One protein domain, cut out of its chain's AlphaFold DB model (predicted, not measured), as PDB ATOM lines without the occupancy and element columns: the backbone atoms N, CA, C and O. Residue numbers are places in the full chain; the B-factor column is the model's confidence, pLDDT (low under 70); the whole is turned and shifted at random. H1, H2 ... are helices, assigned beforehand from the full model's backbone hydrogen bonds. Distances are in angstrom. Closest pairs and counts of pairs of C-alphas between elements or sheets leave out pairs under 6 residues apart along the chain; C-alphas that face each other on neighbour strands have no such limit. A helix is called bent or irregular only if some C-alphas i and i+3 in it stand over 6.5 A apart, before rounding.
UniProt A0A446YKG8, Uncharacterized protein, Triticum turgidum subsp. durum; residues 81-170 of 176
ATOM      1  N   THR A  81     -35.684  -7.791  66.386       69.50
ATOM      2  CA  THR A  81     -34.915  -8.625  65.447       69.50
ATOM      3  C   THR A  81     -34.931  -8.035  64.044       69.50
ATOM      4  O   THR A  81     -35.995  -7.700  63.529       69.50
ATOM      5  N   GLU A  82     -33.755  -7.947  63.421       76.00
ATOM      6  CA  GLU A  82     -33.625  -7.494  62.040       76.00
ATOM      7  C   GLU A  82     -34.413  -8.405  61.091       76.00
ATOM      8  O   GLU A  82     -34.223  -9.627  61.062       76.00
ATOM      9  N   THR A  83     -35.277  -7.794  60.288       82.62
ATOM     10  CA  THR A  83     -36.071  -8.510  59.293       82.62
ATOM     11  C   THR A  83     -35.196  -9.007  58.142       82.62
ATOM     12  O   THR A  83     -34.100  -8.506  57.881       82.62
ATOM     13  N   VAL A  84     -35.684 -10.001  57.400       81.12
ATOM     14  CA  VAL A  84     -34.930 -10.527  56.256       81.12
ATOM     15  C   VAL A  84     -34.724  -9.469  55.172       81.12
ATOM     16  O   VAL A  84     -33.675  -9.440  54.534       81.12
ATOM     17  N   ASP A  85     -35.669  -8.547  55.006       83.00
ATOM     18  CA  ASP A  85     -35.558  -7.467  54.025       83.00
ATOM     19  C   ASP A  85     -34.554  -6.388  54.462       83.00
ATOM     20  O   ASP A  85     -33.771  -5.907  53.641       83.00
ATOM     21  N   GLU A  86     -34.494  -6.056  55.756       85.50
ATOM     22  CA  GLU A  86     -33.462  -5.169  56.316       85.50
ATOM     23  C   GLU A  86     -32.063  -5.779  56.171       85.50
ATOM     24  O   GLU A  86     -31.129  -5.116  55.703       85.50
ATOM     25  N   ALA A  87     -31.930  -7.076  56.461       86.25
ATOM     26  CA  ALA A  87     -30.678  -7.793  56.276       86.25
ATOM     27  C   ALA A  87     -30.266  -7.862  54.804       86.25
ATOM     28  O   ALA A  87     -29.090  -7.675  54.476       86.25
ATOM     29  N   ALA A  88     -31.224  -8.066  53.898       85.06
ATOM     30  CA  ALA A  88     -30.983  -8.023  52.462       85.06
ATOM     31  C   ALA A  88     -30.522  -6.636  52.012       85.06
ATOM     32  O   ALA A  88     -29.554  -6.530  51.257       85.06
ATOM     33  N   ALA A  89     -31.148  -5.570  52.516       87.75
ATOM     34  CA  ALA A  89     -30.759  -4.200  52.212       87.75
ATOM     35  C   ALA A  89     -29.331  -3.891  52.690       87.75
ATOM     36  O   ALA A  89     -28.535  -3.352  51.914       87.75
ATOM     37  N   ARG A  90     -28.970  -4.291  53.918       89.00
ATOM     38  CA  ARG A  90     -27.607  -4.134  54.452       89.00
ATOM     39  C   ARG A  90     -26.571  -4.902  53.641       89.00
ATOM     40  O   ARG A  90     -25.570  -4.322  53.225       89.00
ATOM     41  N   VAL A  91     -26.805  -6.190  53.383       87.94
ATOM     42  CA  VAL A  91     -25.880  -7.020  52.594       87.94
ATOM     43  C   VAL A  91     -25.731  -6.460  51.179       87.94
ATOM     44  O   VAL A  91     -24.619  -6.396  50.658       87.94
ATOM     45  N   ALA A  92     -26.817  -5.987  50.565       88.19
ATOM     46  CA  ALA A  92     -26.762  -5.338  49.260       88.19
ATOM     47  C   ALA A  92     -25.979  -4.013  49.290       88.19
ATOM     48  O   ALA A  92     -25.267  -3.716  48.334       88.19
ATOM     49  N   ALA A  93     -26.088  -3.209  50.353       90.50
ATOM     50  CA  ALA A  93     -25.296  -1.988  50.514       90.50
ATOM     51  C   ALA A  93     -23.795  -2.305  50.578       90.50
ATOM     52  O   ALA A  93     -23.031  -1.772  49.776       90.50
ATOM     53  N   VAL A  94     -23.402  -3.269  51.415       92.31
ATOM     54  CA  VAL A  94     -22.006  -3.725  51.520       92.31
ATOM     55  C   VAL A  94     -21.488  -4.250  50.180       92.31
ATOM     56  O   VAL A  94     -20.385  -3.907  49.768       92.31
ATOM     57  N   ARG A  95     -22.281  -5.041  49.443       89.75
ATOM     58  CA  ARG A  95     -21.880  -5.526  48.107       89.75
ATOM     59  C   ARG A  95     -21.623  -4.383  47.123       89.75
ATOM     60  O   ARG A  95     -20.680  -4.465  46.342       89.75
ATOM     61  N   ARG A  96     -22.432  -3.318  47.158       93.25
ATOM     62  CA  ARG A  96     -22.214  -2.130  46.313       93.25
ATOM     63  C   ARG A  96     -20.932  -1.397  46.695       93.25
ATOM     64  O   ARG A  96     -20.186  -1.009  45.803       93.25
ATOM     65  N   GLU A  97     -20.663  -1.239  47.990       95.38
ATOM     66  CA  GLU A  97     -19.419  -0.630  48.477       95.38
ATOM     67  C   GLU A  97     -18.193  -1.439  48.051       95.38
ATOM     68  O   GLU A  97     -17.246  -0.870  47.515       95.38
ATOM     69  N   VAL A  98     -18.233  -2.767  48.206       95.75
ATOM     70  CA  VAL A  98     -17.166  -3.660  47.738       95.75
ATOM     71  C   VAL A  98     -16.956  -3.507  46.235       95.75
ATOM     72  O   VAL A  98     -15.828  -3.277  45.813       95.75
ATOM     73  N   GLY A  99     -18.024  -3.539  45.433       95.00
ATOM     74  CA  GLY A  99     -17.915  -3.347  43.984       95.00
ATOM     75  C   GLY A  99     -17.330  -1.981  43.601       95.00
ATOM     76  O   GLY A  99     -16.540  -1.883  42.663       95.00
ATOM     77  N   TRP A 100     -17.659  -0.921  44.347       96.19
ATOM     78  CA  TRP A 100     -17.054   0.398  44.154       96.19
ATOM     79  C   TRP A 100     -15.558   0.400  44.500       96.19
ATOM     80  O   TRP A 100     -14.754   0.897  43.710       96.19
ATOM     81  N   ILE A 101     -15.169  -0.201  45.629       96.56
ATOM     82  CA  ILE A 101     -13.762  -0.341  46.038       96.56
ATOM     83  C   ILE A 101     -12.983  -1.152  44.998       96.56
ATOM     84  O   ILE A 101     -11.901  -0.741  44.590       96.56
ATOM     85  N   GLU A 102     -13.525  -2.275  44.529       95.50
ATOM     86  CA  GLU A 102     -12.903  -3.104  43.493       95.50
ATOM     87  C   GLU A 102     -12.697  -2.324  42.193       95.50
ATOM     88  O   GLU A 102     -11.625  -2.407  41.593       95.50
ATOM     89  N   ALA A 103     -13.675  -1.510  41.786       96.31
ATOM     90  CA  ALA A 103     -13.539  -0.643  40.621       96.31
ATOM     91  C   ALA A 103     -12.436   0.414  40.810       96.31
ATOM     92  O   ALA A 103     -11.652   0.650  39.889       96.31
ATOM     93  N   GLN A 104     -12.331   1.018  42.000       95.62
ATOM     94  CA  GLN A 104     -11.245   1.950  42.331       95.62
ATOM     95  C   GLN A 104      -9.876   1.258  42.307       95.62
ATOM     96  O   GLN A 104      -8.936   1.769  41.700       95.62
ATOM     97  N   VAL A 105      -9.766   0.066  42.897       96.94
ATOM     98  CA  VAL A 105      -8.532  -0.732  42.882       96.94
ATOM     99  C   VAL A 105      -8.151  -1.118  41.454       96.94
ATOM    100  O   VAL A 105      -6.984  -1.008  41.088       96.94
ATOM    101  N   ALA A 106      -9.109  -1.535  40.626       96.25
ATOM    102  CA  ALA A 106      -8.857  -1.880  39.230       96.25
ATOM    103  C   ALA A 106      -8.375  -0.667  38.421       96.25
ATOM    104  O   ALA A 106      -7.438  -0.791  37.629       96.25
ATOM    105  N   HIS A 107      -8.977   0.504  38.647       94.69
ATOM    106  CA  HIS A 107      -8.545   1.755  38.030       94.69
ATOM    107  C   HIS A 107      -7.103   2.106  38.419       94.69
ATOM    108  O   HIS A 107      -6.272   2.356  37.545       94.69
ATOM    109  N   GLU A 108      -6.779   2.043  39.709       93.81
ATOM    110  CA  GLU A 108      -5.435   2.355  40.197       93.81
ATOM    111  C   GLU A 108      -4.395   1.337  39.712       93.81
ATOM    112  O   GLU A 108      -3.315   1.708  39.258       93.81
ATOM    113  N   GLN A 109      -4.731   0.045  39.697       94.25
ATOM    114  CA  GLN A 109      -3.861  -0.977  39.113       94.25
ATOM    115  C   GLN A 109      -3.602  -0.732  37.624       94.25
ATOM    116  O   GLN A 109      -2.481  -0.941  37.161       94.25
ATOM    117  N   ALA A 110      -4.612  -0.302  36.862       94.69
ATOM    118  CA  ALA A 110      -4.435   0.041  35.455       94.69
ATOM    119  C   ALA A 110      -3.496   1.244  35.288       94.69
ATOM    120  O   ALA A 110      -2.611   1.214  34.431       94.69
ATOM    121  N   ARG A 111      -3.634   2.259  36.148       92.62
ATOM    122  CA  ARG A 111      -2.755   3.431  36.175       92.62
ATOM    123  C   ARG A 111      -1.305   3.044  36.474       92.62
ATOM    124  O   ARG A 111      -0.418   3.383  35.697       92.62
ATOM    125  N   LEU A 112      -1.065   2.257  37.525       90.69
ATOM    126  CA  LEU A 112       0.278   1.790  37.897       90.69
ATOM    127  C   LEU A 112       0.922   0.921  36.810       90.69
ATOM    128  O   LEU A 112       2.117   1.042  36.551       90.69
ATOM    129  N   ARG A 113       0.139   0.072  36.133       91.62
ATOM    130  CA  ARG A 113       0.628  -0.698  34.977       91.62
ATOM    131  C   ARG A 113       1.042   0.216  33.830       91.62
ATOM    132  O   ARG A 113       2.097  -0.001  33.251       91.62
ATOM    133  N   ALA A 114       0.248   1.240  33.523       91.31
ATOM    134  CA  ALA A 114       0.597   2.202  32.483       91.31
ATOM    135  C   ALA A 114       1.907   2.939  32.807       91.31
ATOM    136  O   ALA A 114       2.746   3.094  31.923       91.31
ATOM    137  N   VAL A 115       2.117   3.327  34.072       90.38
ATOM    138  CA  VAL A 115       3.394   3.901  34.524       90.38
ATOM    139  C   VAL A 115       4.531   2.899  34.328       90.38
ATOM    140  O   VAL A 115       5.528   3.241  33.701       90.38
ATOM    141  N   ALA A 116       4.372   1.652  34.780       89.50
ATOM    142  CA  ALA A 116       5.394   0.612  34.640       89.50
ATOM    143  C   ALA A 116       5.801   0.363  33.174       89.50
ATOM    144  O   ALA A 116       6.991   0.243  32.881       89.50
ATOM    145  N   GLU A 117       4.838   0.339  32.251       91.62
ATOM    146  CA  GLU A 117       5.116   0.210  30.816       91.62
ATOM    147  C   GLU A 117       5.882   1.425  30.269       91.62
ATOM    148  O   GLU A 117       6.833   1.247  29.510       91.62
ATOM    149  N   LYS A 118       5.549   2.653  30.698       89.38
ATOM    150  CA  LYS A 118       6.328   3.853  30.335       89.38
ATOM    151  C   LYS A 118       7.766   3.781  30.849       89.38
ATOM    152  O   LYS A 118       8.686   4.084  30.094       89.38
ATOM    153  N   VAL A 119       7.968   3.345  32.097       88.75
ATOM    154  CA  VAL A 119       9.314   3.146  32.669       88.75
ATOM    155  C   VAL A 119      10.114   2.171  31.831       88.75
ATOM    156  O   VAL A 119      11.255   2.452  31.475       88.75
ATOM    157  N   LYS A 120       9.502   1.042  31.482       88.88
ATOM    158  CA  LYS A 120      10.152   0.005  30.693       88.88
ATOM    159  C   LYS A 120      10.500   0.491  29.284       88.88
ATOM    160  O   LYS A 120      11.621   0.275  28.839       88.88
ATOM    161  N   ALA A 121       9.584   1.190  28.617       90.19
ATOM    162  CA  ALA A 121       9.833   1.760  27.296       90.19
ATOM    163  C   ALA A 121      10.997   2.766  27.321       90.19
ATOM    164  O   ALA A 121      11.914   2.670  26.509       90.19
ATOM    165  N   ALA A 122      11.013   3.674  28.300       88.56
ATOM    166  CA  ALA A 122      12.097   4.640  28.461       88.56
ATOM    167  C   ALA A 122      13.429   3.968  28.853       88.56
ATOM    168  O   ALA A 122      14.494   4.398  28.414       88.56
ATOM    169  N   GLN A 123      13.384   2.885  29.636       90.00
ATOM    170  CA  GLN A 123      14.555   2.070  29.961       90.00
ATOM    171  C   GLN A 123      15.173   1.441  28.706       90.00
ATOM    172  O   GLN A 123      16.394   1.489  28.539       90.00
ATOM    173  N   GLU A 124      14.342   0.874  27.831       90.62
ATOM    174  CA  GLU A 124      14.768   0.274  26.564       90.62
ATOM    175  C   GLU A 124      15.329   1.333  25.602       90.62
ATOM    176  O   GLU A 124      16.408   1.135  25.044       90.62
ATOM    177  N   GLU A 125      14.662   2.484  25.468       90.38
ATOM    178  CA  GLU A 125      15.105   3.596  24.613       90.38
ATOM    179  C   GLU A 125      16.453   4.180  25.061       90.38
ATOM    180  O   GLU A 125      17.316   4.489  24.238       90.38
ATOM    181  N   GLN A 126      16.667   4.290  26.373       88.69
ATOM    182  CA  GLN A 126      17.900   4.832  26.950       88.69
ATOM    183  C   GLN A 126      18.990   3.770  27.179       88.69
ATOM    184  O   GLN A 126      20.073   4.104  27.668       88.69
ATOM    185  N   GLY A 127      18.725   2.495  26.870       90.06
ATOM    186  CA  GLY A 127      19.674   1.395  27.065       90.06
ATOM    187  C   GLY A 127      20.103   1.194  28.523       90.06
ATOM    188  O   GLY A 127      21.258   0.850  28.786       90.06
ATOM    189  N   ARG A 128      19.206   1.455  29.481       89.56
ATOM    190  CA  ARG A 128      19.503   1.393  30.920       89.56
ATOM    191  C   ARG A 128      19.313  -0.012  31.483       89.56
ATOM    192  O   ARG A 128      18.393  -0.737  31.104       89.56
ATOM    193  N   ALA A 129      20.169  -0.402  32.424       87.31
ATOM    194  CA  ALA A 129      20.105  -1.733  33.032       87.31
ATOM    195  C   ALA A 129      19.029  -1.806  34.121       87.31
ATOM    196  O   ALA A 129      18.435  -2.863  34.351       87.31
ATOM    197  N   HIS A 130      18.767  -0.678  34.778       85.06
ATOM    198  CA  HIS A 130      17.838  -0.604  35.892       85.06
ATOM    199  C   HIS A 130      16.791   0.491  35.693       85.06
ATOM    200  O   HIS A 130      17.060   1.540  35.116       85.06
ATOM    201  N   TRP A 131      15.590   0.259  36.225       84.44
ATOM    202  CA  TRP A 131      14.457   1.178  36.087       84.44
ATOM    203  C   TRP A 131      14.701   2.548  36.745       84.44
ATOM    204  O   TRP A 131      14.146   3.546  36.305       84.44
ATOM    205  N   TRP A 132      15.551   2.614  37.777       84.75
ATOM    206  CA  TRP A 132      15.918   3.859  38.468       84.75
ATOM    207  C   TRP A 132      17.011   4.668  37.750       84.75
ATOM    208  O   TRP A 132      17.364   5.751  38.203       84.75
ATOM    209  N   GLU A 133      17.590   4.142  36.667       85.69
ATOM    210  CA  GLU A 133      18.582   4.850  35.840       85.69
ATOM    211  C   GLU A 133      17.934   5.634  34.688       85.69
ATOM    212  O   GLU A 133      18.633   6.319  33.938       85.69
ATOM    213  N   VAL A 134      16.617   5.495  34.518       85.69
ATOM    214  CA  VAL A 134      15.840   6.185  33.489       85.69
ATOM    215  C   VAL A 134      15.753   7.671  33.819       85.69
ATOM    216  O   VAL A 134      15.467   8.043  34.957       85.69
ATOM    217  N   ASP A 135      15.977   8.523  32.817       83.00
ATOM    218  CA  ASP A 135      15.820   9.968  32.967       83.00
ATOM    219  C   ASP A 135      14.376  10.324  33.352       83.00
ATOM    220  O   ASP A 135      13.417  10.083  32.616       83.00
ATOM    221  N   VAL A 136      14.255  10.939  34.522       78.44
ATOM    222  CA  VAL A 136      13.007  11.374  35.140       78.44
ATOM    223  C   VAL A 136      12.274  12.413  34.280       78.44
ATOM    224  O   VAL A 136      11.046  12.437  34.263       78.44
ATOM    225  N   HIS A 137      12.994  13.226  33.499       79.12
ATOM    226  CA  HIS A 137      12.387  14.200  32.587       79.12
ATOM    227  C   HIS A 137      11.670  13.544  31.400       79.12
ATOM    228  O   HIS A 137      10.760  14.145  30.834       79.12
ATOM    229  N   VAL A 138      12.047  12.313  31.038       79.88
ATOM    230  CA  VAL A 138      11.403  11.539  29.962       79.88
ATOM    231  C   VAL A 138      10.115  10.872  30.450       79.88
ATOM    232  O   VAL A 138       9.195  10.644  29.667       79.88
ATOM    233  N   LEU A 139      10.025  10.585  31.748       78.19
ATOM    234  CA  LEU A 139       8.889   9.883  32.342       78.19
ATOM    235  C   LEU A 139       7.644  10.752  32.492       78.19
ATOM    236  O   LEU A 139       6.544  10.220  32.362       78.19
ATOM    237  N   GLY A 140       7.832  12.061  32.663       82.38
ATOM    238  CA  GLY A 140       6.760  13.031  32.863       82.38
ATOM    239  C   GLY A 140       6.516  13.356  34.339       82.38
ATOM    240  O   GLY A 140       6.902  12.618  35.245       82.38
ATOM    241  N   GLU A 141       5.894  14.511  34.592       82.12
ATOM    242  CA  GLU A 141       5.614  14.990  35.956       82.12
ATOM    243  C   GLU A 141       4.556  14.147  36.684       82.12
ATOM    244  O   GLU A 141       4.581  14.048  37.912       82.12
ATOM    245  N   ALA A 142       3.633  13.534  35.940       80.69
ATOM    246  CA  ALA A 142       2.519  12.772  36.500       80.69
ATOM    247  C   ALA A 142       2.960  11.428  37.105       80.69
ATOM    248  O   ALA A 142       2.196  10.824  37.851       80.69
ATOM    249  N   GLU A 143       4.170  10.982  36.778       82.12
ATOM    250  CA  GLU A 143       4.764   9.710  37.166       82.12
ATOM    251  C   GLU A 143       5.728   9.854  38.363       82.12
ATOM    252  O   GLU A 143       6.103   8.866  38.997       82.12
ATOM    253  N   LEU A 144       6.150  11.079  38.699       84.56
ATOM    254  CA  LEU A 144       7.130  11.351  39.762       84.56
ATOM    255  C   LEU A 144       6.735  10.814  41.147       84.56
ATOM    256  O   LEU A 144       7.617  10.289  41.837       84.56
ATOM    257  N   PRO A 145       5.466  10.917  41.592       87.12
ATOM    258  CA  PRO A 145       5.059  10.364  42.883       87.12
ATOM    259  C   PRO A 145       5.272   8.845  42.973       87.12
ATOM    260  O   PRO A 145       5.678   8.324  44.017       87.12
ATOM    261  N   GLU A 146       5.050   8.125  41.874       87.31
ATOM    262  CA  GLU A 146       5.237   6.677  41.790       87.31
ATOM    263  C   GLU A 146       6.721   6.320  41.839       87.31
ATOM    264  O   GLU A 146       7.106   5.398  42.560       87.31
ATOM    265  N   PHE A 147       7.567   7.090  41.149       85.06
ATOM    266  CA  PHE A 147       9.021   6.941  41.239       85.06
ATOM    267  C   PHE A 147       9.542   7.182  42.650       85.06
ATOM    268  O   PHE A 147      10.337   6.385  43.148       85.06
ATOM    269  N   ALA A 148       9.081   8.244  43.314       87.38
ATOM    270  CA  ALA A 148       9.464   8.537  44.691       87.38
ATOM    271  C   ALA A 148       9.091   7.375  45.625       87.38
ATOM    272  O   ALA A 148       9.932   6.886  46.379       87.38
ATOM    273  N   THR A 149       7.867   6.858  45.491       89.25
ATOM    274  CA  THR A 149       7.385   5.708  46.269       89.25
ATOM    275  C   THR A 149       8.232   4.455  46.017       89.25
ATOM    276  O   THR A 149       8.596   3.744  46.956       89.25
ATOM    277  N   ALA A 150       8.588   4.184  44.759       87.75
ATOM    278  CA  ALA A 150       9.426   3.045  44.398       87.75
ATOM    279  C   ALA A 150      10.863   3.176  44.940       87.75
ATOM    280  O   ALA A 150      11.452   2.186  45.379       87.75
ATOM    281  N   LEU A 151      11.424   4.389  44.954       89.69
ATOM    282  CA  LEU A 151      12.740   4.666  45.539       89.69
ATOM    283  C   LEU A 151      12.737   4.511  47.064       89.69
ATOM    284  O   LEU A 151      13.682   3.946  47.619       89.69
ATOM    285  N   ASP A 152      11.674   4.941  47.742       92.88
ATOM    286  CA  ASP A 152      11.517   4.733  49.184       92.88
ATOM    287  C   ASP A 152      11.412   3.243  49.538       92.88
ATOM    288  O   ASP A 152      12.055   2.782  50.487       92.88
ATOM    289  N   ALA A 153      10.675   2.465  48.740       91.94
ATOM    290  CA  ALA A 153      10.604   1.013  48.894       91.94
ATOM    291  C   ALA A 153      11.977   0.352  48.685       91.94
ATOM    292  O   ALA A 153      12.417  -0.442  49.521       91.94
ATOM    293  N   LEU A 154      12.702   0.739  47.629       92.25
ATOM    294  CA  LEU A 154      14.059   0.254  47.366       92.25
ATOM    295  C   LEU A 154      15.004   0.578  48.532       92.25
ATOM    296  O   LEU A 154      15.770  -0.280  48.975       92.25
ATOM    297  N   ARG A 155      14.930   1.797  49.074       93.81
ATOM    298  CA  ARG A 155      15.708   2.207  50.247       93.81
ATOM    299  C   ARG A 155      15.392   1.331  51.460       93.81
ATOM    300  O   ARG A 155      16.323   0.890  52.140       93.81
ATOM    301  N   ALA A 156      14.116   1.070  51.737       96.31
ATOM    302  CA  ALA A 156      13.703   0.209  52.843       96.31
ATOM    303  C   ALA A 156      14.244  -1.224  52.685       96.31
ATOM    304  O   ALA A 156      14.777  -1.793  53.642       96.31
ATOM    305  N   ASP A 157      14.189  -1.780  51.475       94.19
ATOM    306  CA  ASP A 157      14.715  -3.113  51.178       94.19
ATOM    307  C   ASP A 157      16.237  -3.201  51.313       94.19
ATOM    308  O   ASP A 157      16.755  -4.157  51.901       94.19
ATOM    309  N   VAL A 158      16.970  -2.190  50.840       95.62
ATOM    310  CA  VAL A 158      18.426  -2.113  51.020       95.62
ATOM    311  C   VAL A 158      18.782  -2.070  52.507       95.62
ATOM    312  O   VAL A 158      19.645  -2.828  52.954       95.62
ATOM    313  N   LEU A 159      18.098  -1.242  53.304       96.19
ATOM    314  CA  LEU A 159      18.328  -1.153  54.752       96.19
ATOM    315  C   LEU A 159      18.035  -2.476  55.470       96.19
ATOM    316  O   LEU A 159      18.816  -2.911  56.324       96.19
ATOM    317  N   ARG A 160      16.945  -3.151  55.096       95.81
ATOM    318  CA  ARG A 160      16.614  -4.485  55.607       95.81
ATOM    319  C   ARG A 160      17.727  -5.478  55.289       95.81
ATOM    320  O   ARG A 160      18.202  -6.170  56.189       95.81
ATOM    321  N   ARG A 161      18.215  -5.494  54.046       95.06
ATOM    322  CA  ARG A 161      19.286  -6.403  53.625       95.06
ATOM    323  C   ARG A 161      20.604  -6.141  54.351       95.06
ATOM    324  O   ARG A 161      21.289  -7.086  54.738       95.06
ATOM    325  N   LEU A 162      20.955  -4.875  54.570       96.06
ATOM    326  CA  LEU A 162      22.131  -4.506  55.360       96.06
ATOM    327  C   LEU A 162      22.013  -4.995  56.807       96.06
ATOM    328  O   LEU A 162      22.986  -5.505  57.359       96.06
ATOM    329  N   THR A 163      20.820  -4.896  57.396       95.06
ATOM    330  CA  THR A 163      20.551  -5.384  58.755       95.06
ATOM    331  C   THR A 163      20.692  -6.906  58.837       95.06
ATOM    332  O   THR A 163      21.376  -7.408  59.726       95.06
ATOM    333  N   GLU A 164      20.131  -7.646  57.876       94.00
ATOM    334  CA  GLU A 164      20.285  -9.107  57.778       94.00
ATOM    335  C   GLU A 164      21.762  -9.522  57.688       94.00
ATOM    336  O   GLU A 164      22.205 -10.431  58.393       94.00
ATOM    337  N   LEU A 165      22.546  -8.838  56.848       94.38
ATOM    338  CA  LEU A 165      23.978  -9.105  56.691       94.38
ATOM    339  C   LEU A 165      24.774  -8.753  57.955       94.38
ATOM    340  O   LEU A 165      25.722  -9.459  58.301       94.38
ATOM    341  N   ALA A 166      24.392  -7.686  58.658       90.31
ATOM    342  CA  ALA A 166      25.012  -7.297  59.918       90.31
ATOM    343  C   ALA A 166      24.743  -8.322  61.031       90.31
ATOM    344  O   ALA A 166      25.665  -8.666  61.771       90.31
ATOM    345  N   GLU A 167      23.521  -8.855  61.125       89.69
ATOM    346  CA  GLU A 167      23.193  -9.933  62.066       89.69
ATOM    347  C   GLU A 167      23.906 -11.241  61.707       89.69
ATOM    348  O   GLU A 167      24.487 -11.875  62.585       89.69
ATOM    349  N   ALA A 168      23.957 -11.612  60.424       84.69
ATOM    350  CA  ALA A 168      24.665 -12.812  59.967       84.69
ATOM    351  C   ALA A 168      26.182 -12.758  60.234       84.69
ATOM    352  O   ALA A 168      26.833 -13.794  60.363       84.69
ATOM    353  N   ARG A 169      26.754 -11.550  60.326       81.56
ATOM    354  CA  ARG A 169      28.173 -11.328  60.624       81.56
ATOM    355  C   ARG A 169      28.486 -11.340  62.128       81.56
ATOM    356  O   ARG A 169      29.663 -11.386  62.492       81.56
ATOM    357  N   LYS A 170      27.485 -11.304  63.017       78.25
ATOM    358  CA  LYS A 170      27.725 -11.405  64.464       78.25
ATOM    359  C   LYS A 170      28.188 -12.827  64.814       78.25
ATOM    360  O   LYS A 170      27.534 -13.792  64.422       78.25
TER     361      LYS A 170
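Overview. This is residues 81 to 170 of the 176 residues of an uncharacterized protein of Triticum turgidum subsp. durum (UniProt A0A446YKG8). Two long helices, H1 and H3, make an L: H1 is the longer arm, H3 the shorter one, and the two meet in a corner built from the last part of H1, the loop after it, the small helix H2 and the first turns of H3. Beyond that corner both arms stick out, residues 81 to 110 on the one side and residues 155 to 170 on the other. The printed part has 90 residues, with three named helices in the order H1, H2, H3 and no named strand; the class is all helix. The whole is extended, with a radius of gyration of the C-alphas of 21.9 A, and its flat outline spans 63 by 44 by 18 A.

Along the chain. Begin at Thr 81 and go on to C-alpha 84 at (-34.930, -10.527, 56.256), where H1 starts. H1 takes residues 84 to 125 and runs 60.9 A to C-alpha 125 at (15.105, 3.596, 24.613). After 10 residues without a named element you reach H2, residues 136 to 139. One residue later comes H3, residues 141 to 168; it runs 41.4 A from its first to its last C-alpha, which you find at (24.665, -12.812, 59.967). H3 is irregular: look at C-alphas 142 and 145, which are 7.3 A apart.

Arrangement. Start with H1, which touches H2 with its residues 118 to 122 alone; the closest C-alphas are those of Val 119 and Leu 139, 6.8 A apart. Then look at residues 112 to 115 of H1 and 143 to 146 of H3. With these residues alone the two helices only just touch, with 3 pairs of C-alphas within 8 A, the closest being those of Val 115 and Glu 143 at 6.5 A. The lines of H1 and H3 are about perpendicular, at 87 degrees, the line of H3 being a rough one. H2 and H3 are close but not clearly touching; their closest C-alphas, those of Val 136 and Leu 144, are 7.5 A apart. In H1 every O i to N i+4 pair is within hydrogen-bond range, in H3 22 of 24 are, and H2 is too short for such a pair.

Size, cuts and confidence. The two C-alphas farthest apart are those of Thr 81 and Gly 127, at 67.5 A, and from C-alpha 81 to C-alpha 170 it is 62.7 A. The printed part has no cut. The link from H1 to H2 is short and the link from H2 to H3 is tight. The mean pLDDT of the printed part is 89.0; H2 has a mean of 79, and residue 81 alone is under 70.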